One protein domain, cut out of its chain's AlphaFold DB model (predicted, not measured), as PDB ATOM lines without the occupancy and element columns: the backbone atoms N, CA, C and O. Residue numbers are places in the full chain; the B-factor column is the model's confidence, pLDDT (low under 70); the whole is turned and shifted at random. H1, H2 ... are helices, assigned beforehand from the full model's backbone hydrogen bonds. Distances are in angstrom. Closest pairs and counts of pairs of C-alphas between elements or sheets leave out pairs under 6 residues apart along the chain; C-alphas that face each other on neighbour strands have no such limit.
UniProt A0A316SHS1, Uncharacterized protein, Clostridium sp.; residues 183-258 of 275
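Overview. This is residues 183 to 258 of the 275 residues of an uncharacterized protein of Clostridium sp. (UniProt A0A316SHS1). Four helices make a small cluster in which H4, the longest, is the one that the other three pack on at crossed angles: H1 and H3 both on its first part, residues 242 to 248, and H2 on residues 250 to 254, nearer its last residue. The loop of residues 206 to 212 sticks out at one end of the long axis, and residues 227 to 241, with no named element, make a wide loop at the other end. The printed part has 76 residues with four named helices, H1, H2, H3 and H4 in that order, and no named strand; the class is all helix. It is compact, with a radius of gyration of the C-alphas of 12.9 A, but elongated in outline, spanning 42 by 24 by 19 A.

Along the chain. H1 is residues 183 to 193, 15.4 A from first to last C-alpha, and begins with C-alpha 183 at (15.710, 49.236, -23.486). After a tight link of 3 residues, H2 is residues 197 to 205, 12.3 A long. A short link of 9 residues leads to H3, residues 215 to 226, 16.7 A long, with C-alpha 215 at (18.520, 42.807, -0.243). A long link of 15 residues leads to H4, residues 242 to 256, 21.1 A long, ending with C-alpha 256 at (31.514, 47.410, -5.343).

Arrangement. H4 is the hub, touching the three other helices. With residues 242 to 246 alone it touches H1, the same way at a steep tilt of 53 degrees; the closest C-alphas, of Leu 186 and Ala 242, are 4.9 A apart. With residues 243 to 248 alone it touches H3, opposite ways at a steep tilt of 45 degrees; the closest C-alphas, of Ile 223 and Val 243, are 6.3 A apart. With residues 250 to 254 alone it touches H2, the same way at a steep tilt of 69 degrees, only just short of about perpendicular; the closest C-alphas, of Tyr 198 and Val 250, are 6.4 A apart. H3 touches H2 with residues 215 to 218 alone, opposite ways at a steep tilt of 44 degrees; the closest C-alphas, of Ala 204 and Val 218, are 6.8 A apart. H2 and H3 form a helical hairpin, and so do H3 and H4. The helix packing is mostly crossed. H1 and H2 meet only through their link, and H1 and H3 are only just apart, their closest C-alphas 8.4 A from each other. In H1, H2 and H4 every O i to N i+4 pair is within hydrogen-bond range; in H3 7 of 8 are.

Size, cuts and confidence. The two C-alphas farthest apart, those of Lys 209 and Leu 231, are 41.7 A from each other. The C-alphas of Glu 183 and Gly 258, the first and last printed residues, are 28.4 A apart. The printed part has no cut. Residues 206 to 212 stand free. The mean pLDDT of the printed part is 82.2, and it is under 70 at residues 208 to 211 and 234 to 239.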
ATOM      1  N   GLU A 183      14.638  48.237 -23.446       87.69
ATOM      2  CA  GLU A 183      15.710  49.236 -23.486       87.69
ATOM      3  C   GLU A 183      15.172  50.652 -23.280       87.69
ATOM      4  O   GLU A 183      15.792  51.453 -22.578       87.69
ATOM      5  N   GLN A 184      14.009  50.961 -23.862       85.00
ATOM      6  CA  GLN A 184      13.333  52.238 -23.651       85.00
ATOM      7  C   GLN A 184      12.927  52.403 -22.185       85.00
ATOM      8  O   GLN A 184      13.202  53.444 -21.589       85.00
ATOM      9  N   GLU A 185      12.313  51.375 -21.589       87.62
ATOM     10  CA  GLU A 185      11.915  51.393 -20.179       87.62
ATOM     11  C   GLU A 185      13.138  51.560 -19.257       87.62
ATOM     12  O   GLU A 185      13.129  52.398 -18.351       87.62
ATOM     13  N   LEU A 186      14.221  50.822 -19.523       88.00
ATOM     14  CA  LEU A 186      15.466  50.878 -18.754       88.00
ATOM     15  C   LEU A 186      16.118  52.265 -18.801       88.00
ATOM     16  O   LEU A 186      16.525  52.801 -17.768       88.00
ATOM     17  N   GLU A 187      16.185  52.875 -19.984       86.25
ATOM     18  CA  GLU A 187      16.752  54.212 -20.149       86.25
ATOM     19  C   GLU A 187      15.914  55.287 -19.442       86.25
ATOM     20  O   GLU A 187      16.464  56.231 -18.870       86.25
ATOM     21  N   ILE A 188      14.586  55.127 -19.417       83.81
ATOM     22  CA  ILE A 188      13.702  56.006 -18.643       83.81
ATOM     23  C   ILE A 188      14.042  55.920 -17.155       83.81
ATOM     24  O   ILE A 188      14.153  56.966 -16.511       83.81
ATOM     25  N   TYR A 189      14.235  54.717 -16.601       84.88
ATOM     26  CA  TYR A 189      14.644  54.586 -15.203       84.88
ATOM     27  C   TYR A 189      15.978  55.281 -14.950       84.88
ATOM     28  O   TYR A 189      16.052  56.121 -14.056       84.88
ATOM     29  N   ARG A 190      16.999  55.011 -15.770       86.38
ATOM     30  CA  ARG A 190      18.323  55.628 -15.617       86.38
ATOM     31  C   ARG A 190      18.238  57.147 -15.603       86.38
ATOM     32  O   ARG A 190      18.645  57.748 -14.618       86.38
ATOM     33  N   LYS A 191      17.611  57.759 -16.611       81.12
ATOM     34  CA  LYS A 191      17.468  59.224 -16.691       81.12
ATOM     35  C   LYS A 191      16.660  59.811 -15.541       81.12
ATOM     36  O   LYS A 191      17.015  60.849 -14.994       81.12
ATOM     37  N   ARG A 192      15.551  59.166 -15.167       81.00
ATOM     38  CA  ARG A 192      14.647  59.681 -14.129       81.00
ATOM     39  C   ARG A 192      15.281  59.667 -12.740       81.00
ATOM     40  O   ARG A 192      14.902  60.467 -11.888       81.00
ATOM     41  N   TYR A 193      16.206  58.743 -12.513       81.38
ATOM     42  CA  TYR A 193      16.698  58.404 -11.184       81.38
ATOM     43  C   TYR A 193      18.218  58.581 -11.011       81.38
ATOM     44  O   TYR A 193      18.706  58.393  -9.894       81.38
ATOM     45  N   GLU A 194      18.937  59.002 -12.063       73.88
ATOM     46  CA  GLU A 194      20.399  59.187 -12.150       73.88
ATOM     47  C   GLU A 194      21.010  59.896 -10.930       73.88
ATOM     48  O   GLU A 194      22.096  59.542 -10.480       73.88
ATOM     49  N   GLY A 195      20.291  60.867 -10.357       74.44
ATOM     50  CA  GLY A 195      20.785  61.708  -9.263       74.44
ATOM     51  C   GLY A 195      20.227  61.419  -7.868       74.44
ATOM     52  O   GLY A 195      20.563  62.155  -6.947       74.44
ATOM     53  N   CYS A 196      19.347  60.430  -7.678       81.25
ATOM     54  CA  CYS A 196      18.686  60.247  -6.374       81.25
ATOM     55  C   CYS A 196      18.563  58.799  -5.902       81.25
ATOM     56  O   CYS A 196      18.555  58.552  -4.695       81.25
ATOM     57  N   ILE A 197      18.482  57.828  -6.814       86.56
ATOM     58  CA  ILE A 197      18.216  56.439  -6.414       86.56
ATOM     59  C   ILE A 197      19.360  55.832  -5.613       86.56
ATOM     60  O   ILE A 197      19.112  55.013  -4.733       86.56
ATOM     61  N   TYR A 198      20.585  56.288  -5.881       87.12
ATOM     62  CA  TYR A 198      21.792  55.865  -5.188       87.12
ATOM     63  C   TYR A 198      21.680  56.124  -3.678       87.12
ATOM     64  O   TYR A 198      21.750  55.199  -2.870       87.12
ATOM     65  N   ASP A 199      21.374  57.368  -3.298       86.94
ATOM     66  CA  ASP A 199      21.212  57.776  -1.899       86.94
ATOM     67  C   ASP A 199      19.974  57.153  -1.247       86.94
ATOM     68  O   ASP A 199      19.998  56.780  -0.070       86.94
ATOM     69  N   VAL A 200      18.876  57.027  -2.003       88.62
ATOM     70  CA  VAL A 200      17.642  56.392  -1.520       88.62
ATOM     71  C   VAL A 200      17.898  54.929  -1.168       88.62
ATOM     72  O   VAL A 200      17.487  54.488  -0.092       88.62
ATOM     73  N   MET A 201      18.591  54.193  -2.040       90.62
ATOM     74  CA  MET A 201      18.931  52.794  -1.810       90.62
ATOM     75  C   MET A 201      19.895  52.655  -0.633       90.62
ATOM     76  O   MET A 201      19.607  51.904   0.299       90.62
ATOM     77  N   LEU A 202      20.975  53.441  -0.599       89.69
ATOM     78  CA  LEU A 202      21.928  53.431   0.511       89.69
ATOM     79  C   LEU A 202      21.241  53.691   1.861       89.69
ATOM     80  O   LEU A 202      21.490  52.997   2.848       89.69
ATOM     81  N   LYS A 203      20.320  54.659   1.910       89.06
ATOM     82  CA  LYS A 203      19.530  54.948   3.112       89.06
ATOM     83  C   LYS A 203      18.611  53.788   3.497       89.06
ATOM     84  O   LYS A 203      18.434  53.553   4.688       89.06
ATOM     85  N   ALA A 204      18.035  53.078   2.528       88.31
ATOM     86  CA  ALA A 204      17.165  51.932   2.785       88.31
ATOM     87  C   ALA A 204      17.920  50.730   3.380       88.31
ATOM     88  O   ALA A 204      17.345  49.974   4.160       88.31
ATOM     89  N   PHE A 205      19.209  50.584   3.062       87.00
ATOM     90  CA  PHE A 205      20.085  49.565   3.647       87.00
ATOM     91  C   PHE A 205      20.726  49.976   4.979       87.00
ATOM     92  O   PHE A 205      21.312  49.139   5.666       87.00
ATOM     93  N   LYS A 206      20.617  51.248   5.377       84.00
ATOM     94  CA  LYS A 206      21.209  51.747   6.619       84.00
ATOM     95  C   LYS A 206      20.475  51.179   7.839       84.00
ATOM     96  O   LYS A 206      19.286  51.424   8.020       84.00
ATOM     97  N   THR A 207      21.204  50.492   8.719       73.75
ATOM     98  CA  THR A 207      20.693  49.983  10.004       73.75
ATOM     99  C   THR A 207      21.536  50.475  11.181       73.75
ATOM    100  O   THR A 207      22.729  50.746  11.039       73.75
ATOM    101  N   ASP A 208      20.939  50.554  12.375       66.69
ATOM    102  CA  ASP A 208      21.592  51.038  13.608       66.69
ATOM    103  C   ASP A 208      22.514  49.990  14.285       66.69
ATOM    104  O   ASP A 208      22.842  50.099  15.463       66.69
ATOM    105  N   LYS A 209      23.030  49.036  13.491       58.06
ATOM    106  CA  LYS A 209      24.010  47.972  13.805       58.06
ATOM    107  C   LYS A 209      23.485  46.752  14.580       58.06
ATOM    108  O   LYS A 209      23.399  46.741  15.804       58.06
ATOM    109  N   SER A 210      23.249  45.683  13.811       57.34
ATOM    110  CA  SER A 210      23.416  44.230  14.092       57.34
ATOM    111  C   SER A 210      22.435  43.382  13.270       57.34
ATOM    112  O   SER A 210      22.612  42.171  13.143       57.34
ATOM    113  N   GLU A 211      21.433  44.021  12.666       69.56
ATOM    114  CA  GLU A 211      20.419  43.357  11.858       69.56
ATOM    115  C   GLU A 211      20.795  43.385  10.375       69.56
ATOM    116  O   GLU A 211      21.028  44.441   9.782       69.56
ATOM    117  N   TYR A 212      20.858  42.193   9.784       72.94
ATOM    118  CA  TYR A 212      21.014  42.022   8.347       72.94
ATOM    119  C   TYR A 212      19.692  42.332   7.655       72.94
ATOM    120  O   TYR A 212      18.656  41.755   7.991       72.94
ATOM    121  N   VAL A 213      19.746  43.186   6.640       81.62
ATOM    122  CA  VAL A 213      18.601  43.438   5.769       81.62
ATOM    123  C   VAL A 213      18.684  42.512   4.565       81.62
ATOM    124  O   VAL A 213      19.738  42.337   3.958       81.62
ATOM    125  N   MET A 214      17.559  41.896   4.217       83.94
ATOM    126  CA  MET A 214      17.466  41.073   3.018       83.94
ATOM    127  C   MET A 214      17.399  41.982   1.790       83.94
ATOM    128  O   MET A 214      16.410  42.696   1.628       83.94
ATOM    129  N   ALA A 215      18.416  41.929   0.924       86.12
ATOM    130  CA  ALA A 215      18.520  42.807  -0.243       86.12
ATOM    131  C   ALA A 215      17.286  42.745  -1.151       86.12
ATOM    132  O   ALA A 215      16.732  43.787  -1.490       86.12
ATOM    133  N   TYR A 216      16.781  41.538  -1.434       84.69
ATOM    134  CA  TYR A 216      15.573  41.374  -2.245       84.69
ATOM    135  C   TYR A 216      14.363  42.106  -1.645       84.69
ATOM    136  O   TYR A 216      13.610  42.716  -2.384       84.69
ATOM    137  N   LYS A 217      14.203  42.153  -0.311       86.50
ATOM    138  CA  LYS A 217      13.072  42.863   0.316       86.50
ATOM    139  C   LYS A 217      13.151  44.372   0.113       86.50
ATOM    140  O   LYS A 217      12.120  45.010  -0.067       86.50
ATOM    141  N   VAL A 218      14.353  44.942   0.189       88.25
ATOM    142  CA  VAL A 218      14.559  46.379  -0.047       88.25
ATOM    143  C   VAL A 218      14.301  46.697  -1.512       88.25
ATOM    144  O   VAL A 218      13.553  47.624  -1.814       88.25
ATOM    145  N   ILE A 219      14.874  45.897  -2.411       89.56
ATOM    146  CA  ILE A 219      14.740  46.082  -3.854       89.56
ATOM    147  C   ILE A 219      13.278  45.908  -4.288       89.56
ATOM    148  O   ILE A 219      12.762  46.791  -4.964       89.56
ATOM    149  N   ASP A 220      12.565  44.879  -3.823       87.06
ATOM    150  CA  ASP A 220      11.142  44.658  -4.129       87.06
ATOM    151  C   ASP A 220      10.272  45.851  -3.699       87.06
ATOM    152  O   ASP A 220       9.448  46.342  -4.471       87.06
ATOM    153  N   GLN A 221      10.506  46.399  -2.500       85.62
ATOM    154  CA  GLN A 221       9.803  47.601  -2.034       85.62
ATOM    155  C   GLN A 221      10.102  48.839  -2.886       85.62
ATOM    156  O   GLN A 221       9.272  49.747  -2.979       85.62
ATOM    157  N   MET A 222      11.301  48.932  -3.460       88.88
ATOM    158  CA  MET A 222      11.660  50.019  -4.369       88.88
ATOM    159  C   MET A 222      11.020  49.816  -5.744       88.88
ATOM    160  O   MET A 222      10.460  50.773  -6.278       88.88
ATOM    161  N   ILE A 223      11.018  48.584  -6.263       88.19
ATOM    162  CA  ILE A 223      10.335  48.201  -7.504       88.19
ATOM    163  C   ILE A 223       8.869  48.632  -7.440       88.19
ATOM    164  O   ILE A 223       8.410  49.349  -8.325       88.19
ATOM    165  N   GLU A 224       8.144  48.272  -6.379       83.81
ATOM    166  CA  GLU A 224       6.725  48.629  -6.216       83.81
ATOM    167  C   GLU A 224       6.460  50.140  -6.286       83.81
ATOM    168  O   GLU A 224       5.392  50.560  -6.729       83.81
ATOM    169  N   LYS A 225       7.427  50.967  -5.872       84.81
ATOM    170  CA  LYS A 225       7.282  52.428  -5.843       84.81
ATOM    171  C   LYS A 225       7.548  53.095  -7.182       84.81
ATOM    172  O   LYS A 225       6.952  54.134  -7.454       84.81
ATOM    173  N   ILE A 226       8.481  52.562  -7.970       82.38
ATOM    174  CA  ILE A 226       8.973  53.249  -9.172       82.38
ATOM    175  C   ILE A 226       8.520  52.598 -10.477       82.38
ATOM    176  O   ILE A 226       8.669  53.223 -11.524       82.38
ATOM    177  N   ARG A 227       7.977  51.376 -10.416       85.94
ATOM    178  CA  ARG A 227       7.570  50.582 -11.577       85.94
ATOM    179  C   ARG A 227       6.619  51.350 -12.495       85.94
ATOM    180  O   ARG A 227       5.548  51.801 -12.090       85.94
ATOM    181  N   ILE A 228       6.993  51.411 -13.764       85.44
ATOM    182  CA  ILE A 228       6.164  51.864 -14.879       85.44
ATOM    183  C   ILE A 228       5.328  50.671 -15.344       85.44
ATOM    184  O   ILE A 228       5.876  49.599 -15.568       85.44
ATOM    185  N   LYS A 229       4.009  50.825 -15.497       84.94
ATOM    186  CA  LYS A 229       3.159  49.754 -16.043       84.94
ATOM    187  C   LYS A 229       3.308  49.700 -17.567       84.94
ATOM    188  O   LYS A 229       2.933  50.651 -18.255       84.94
ATOM    189  N   THR A 230       3.842  48.604 -18.093       85.62
ATOM    190  CA  THR A 230       4.054  48.388 -19.532       85.62
ATOM    191  C   THR A 230       3.280  47.168 -20.027       85.62
ATOM    192  O   THR A 230       2.813  46.347 -19.235       85.62
ATOM    193  N   LEU A 231       3.134  47.016 -21.348       82.69
ATOM    194  CA  LEU A 231       2.543  45.800 -21.920       82.69
ATOM    195  C   LEU A 231       3.315  44.529 -21.506       82.69
ATOM    196  O   LEU A 231       2.702  43.481 -21.312       82.69
ATOM    197  N   ASN A 232       4.633  44.610 -21.322       73.50
ATOM    198  CA  ASN A 232       5.459  43.443 -20.999       73.50
ATOM    199  C   ASN A 232       5.356  43.034 -19.518       73.50
ATOM    200  O   ASN A 232       5.227  41.846 -19.212       73.50
ATOM    201  N   ASN A 233       5.342  43.997 -18.590       70.75
ATOM    202  CA  ASN A 233       5.382  43.710 -17.149       70.75
ATOM    203  C   ASN A 233       4.002  43.574 -16.467       70.75
ATOM    204  O   ASN A 233       3.928  43.210 -15.293       70.75
ATOM    205  N   ASP A 234       2.900  43.803 -17.193       58.72
ATOM    206  CA  ASP A 234       1.551  43.452 -16.719       58.72
ATOM    207  C   ASP A 234       1.322  41.922 -16.721       58.72
ATOM    208  O   ASP A 234       0.446  41.415 -16.025       58.72
ATOM    209  N   ILE A 235       2.130  41.171 -17.482       50.41
ATOM    210  CA  ILE A 235       2.063  39.699 -17.576       50.41
ATOM    211  C   ILE A 235       3.242  39.040 -16.847       50.41
ATOM    212  O   ILE A 235       3.047  38.069 -16.116       50.41
ATOM    213  N   VAL A 236       4.460  39.566 -17.019       48.88
ATOM    214  CA  VAL A 236       5.688  38.997 -16.444       48.88
ATOM    215  C   VAL A 236       6.065  39.754 -15.174       48.88
ATOM    216  O   VAL A 236       6.360  40.942 -15.236       48.88
ATOM    217  N   LYS A 237       6.074  39.057 -14.030       54.47
ATOM    218  CA  LYS A 237       6.633  39.559 -12.765       54.47
ATOM    219  C   LYS A 237       7.955  38.860 -12.469       54.47
ATOM    220  O   LYS A 237       7.959  37.638 -12.336       54.47
ATOM    221  N   GLY A 238       9.055  39.600 -12.318       59.03
ATOM    222  CA  GLY A 238      10.328  38.984 -11.924       59.03
ATOM    223  C   GLY A 238      11.594  39.797 -12.191       59.03
ATOM    224  O   GLY A 238      11.561  40.991 -12.480       59.03
ATOM    225  N   SER A 239      12.744  39.122 -12.087       58.78
ATOM    226  CA  SER A 239      14.077  39.734 -12.219       58.78
ATOM    227  C   SER A 239      14.449  40.176 -13.638       58.78
ATOM    228  O   SER A 239      15.501  40.777 -13.811       58.78
ATOM    229  N   GLU A 240      13.612  39.880 -14.629       70.56
ATOM    230  CA  GLU A 240      13.809  40.243 -16.041       70.56
ATOM    231  C   GLU A 240      13.150  41.582 -16.409       70.56
ATOM    232  O   GLU A 240      13.249  42.044 -17.540       70.56
ATOM    233  N   GLU A 241      12.470  42.234 -15.464       83.38
ATOM    234  CA  GLU A 241      11.899  43.559 -15.690       83.38
ATOM    235  C   GLU A 241      12.987  44.640 -15.724       83.38
ATOM    236  O   GLU A 241      13.936  44.608 -14.937       83.38
ATOM    237  N   ALA A 242      12.802  45.664 -16.562       88.94
ATOM    238  CA  ALA A 242      13.750  46.774 -16.674       88.94
ATOM    239  C   ALA A 242      13.982  47.493 -15.331       88.94
ATOM    240  O   ALA A 242      15.107  47.874 -15.019       88.94
ATOM    241  N   VAL A 243      12.942  47.615 -14.497       88.94
ATOM    242  CA  VAL A 243      13.050  48.193 -13.145       88.94
ATOM    243  C   VAL A 243      13.923  47.354 -12.214       88.94
ATOM    244  O   VAL A 243      14.693  47.903 -11.427       88.94
ATOM    245  N   SER A 244      13.823  46.026 -12.315       89.94
ATOM    246  CA  SER A 244      14.637  45.097 -11.537       89.94
ATOM    247  C   SER A 244      16.095  45.236 -11.950       89.94
ATOM    248  O   SER A 244      16.941  45.477 -11.094       89.94
ATOM    249  N   VAL A 245      16.376  45.165 -13.255       90.88
ATOM    250  CA  VAL A 245      17.733  45.327 -13.801       90.88
ATOM    251  C   VAL A 245      18.340  46.653 -13.356       90.88
ATOM    252  O   VAL A 245      19.432  46.662 -12.797       90.88
ATOM    253  N   PHE A 246      17.600  47.751 -13.492       93.06
ATOM    254  CA  PHE A 246      18.047  49.065 -13.047       93.06
ATOM    255  C   PHE A 246      18.428  49.105 -11.557       93.06
ATOM    256  O   PHE A 246      19.479  49.626 -11.194       93.06
ATOM    257  N   LEU A 247      17.589  48.563 -10.672       92.88
ATOM    258  CA  LEU A 247      17.858  48.601  -9.232       92.88
ATOM    259  C   LEU A 247      18.998  47.663  -8.823       92.88
ATOM    260  O   LEU A 247      19.766  48.014  -7.929       92.88
ATOM    261  N   TYR A 248      19.149  46.511  -9.480       92.12
ATOM    262  CA  TYR A 248      20.299  45.638  -9.249       92.12
ATOM    263  C   TYR A 248      21.608  46.277  -9.738       92.12
ATOM    264  O   TYR A 248      22.589  46.208  -9.010       92.12
ATOM    265  N   GLU A 249      21.616  47.006 -10.863       92.75
ATOM    266  CA  GLU A 249      22.789  47.788 -11.303       92.75
ATOM    267  C   GLU A 249      23.233  48.810 -10.237       92.75
ATOM    268  O   GLU A 249      24.425  48.973  -9.969       92.75
ATOM    269  N   VAL A 250      22.277  49.489  -9.592       93.00
ATOM    270  CA  VAL A 250      22.562  50.443  -8.505       93.00
ATOM    271  C   VAL A 250      23.071  49.725  -7.252       93.00
ATOM    272  O   VAL A 250      24.024  50.186  -6.623       93.00
ATOM    273  N   TYR A 251      22.447  48.604  -6.887       92.38
ATOM    274  CA  TYR A 251      22.833  47.799  -5.728       92.38
ATOM    275  C   TYR A 251      24.247  47.226  -5.869       92.38
ATOM    276  O   TYR A 251      25.046  47.341  -4.938       92.38
ATOM    277  N   ASP A 252      24.564  46.651  -7.028       91.44
ATOM    278  CA  ASP A 252      25.877  46.076  -7.316       91.44
ATOM    279  C   ASP A 252      26.956  47.157  -7.214       91.44
ATOM    280  O   ASP A 252      27.961  46.963  -6.534       91.44
ATOM    281  N   ARG A 253      26.690  48.355  -7.747       91.94
ATOM    282  CA  ARG A 253      27.595  49.499  -7.607       91.94
ATOM    283  C   ARG A 253      27.830  49.906  -6.147       91.94
ATOM    284  O   ARG A 253      28.966  50.174  -5.768       91.94
ATOM    285  N   LEU A 254      26.786  49.942  -5.315       91.31
ATOM    286  CA  LEU A 254      26.917  50.241  -3.881       91.31
ATOM    287  C   LEU A 254      27.755  49.185  -3.139       91.31
ATOM    288  O   LEU A 254      28.465  49.522  -2.188       91.31
ATOM    289  N   CYS A 255      27.673  47.920  -3.562       89.88
ATOM    290  CA  CYS A 255      28.490  46.835  -3.023       89.88
ATOM    291  C   CYS A 255      29.950  46.956  -3.476       89.88
ATOM    292  O   CYS A 255      30.854  46.852  -2.648       89.88
ATOM    293  N   ASP A 256      30.180  47.230  -4.762       90.62
ATOM    294  CA  ASP A 256      31.514  47.410  -5.343       90.62
ATOM    295  C   ASP A 256      32.252  48.613  -4.731       90.62
ATOM    296  O   ASP A 256      33.456  48.551  -4.484       90.62
ATOM    297  N   GLU A 257      31.531  49.696  -4.422       91.69
ATOM    298  CA  GLU A 257      32.064  50.866  -3.708       91.69
ATOM    299  C   GLU A 257      32.232  50.626  -2.189       91.69
ATOM    300  O   GLU A 257      32.733  51.496  -1.472       91.69
ATOM    301  N   GLY A 258      31.839  49.455  -1.673       88.19
ATOM    302  CA  GLY A 258      31.973  49.087  -0.259       88.19
ATOM    303  C   GLY A 258      31.024  49.834   0.683       88.19
ATOM    304  O   GLY A 258      31.244  49.854   1.894       88.19
TER     305      GLY A 258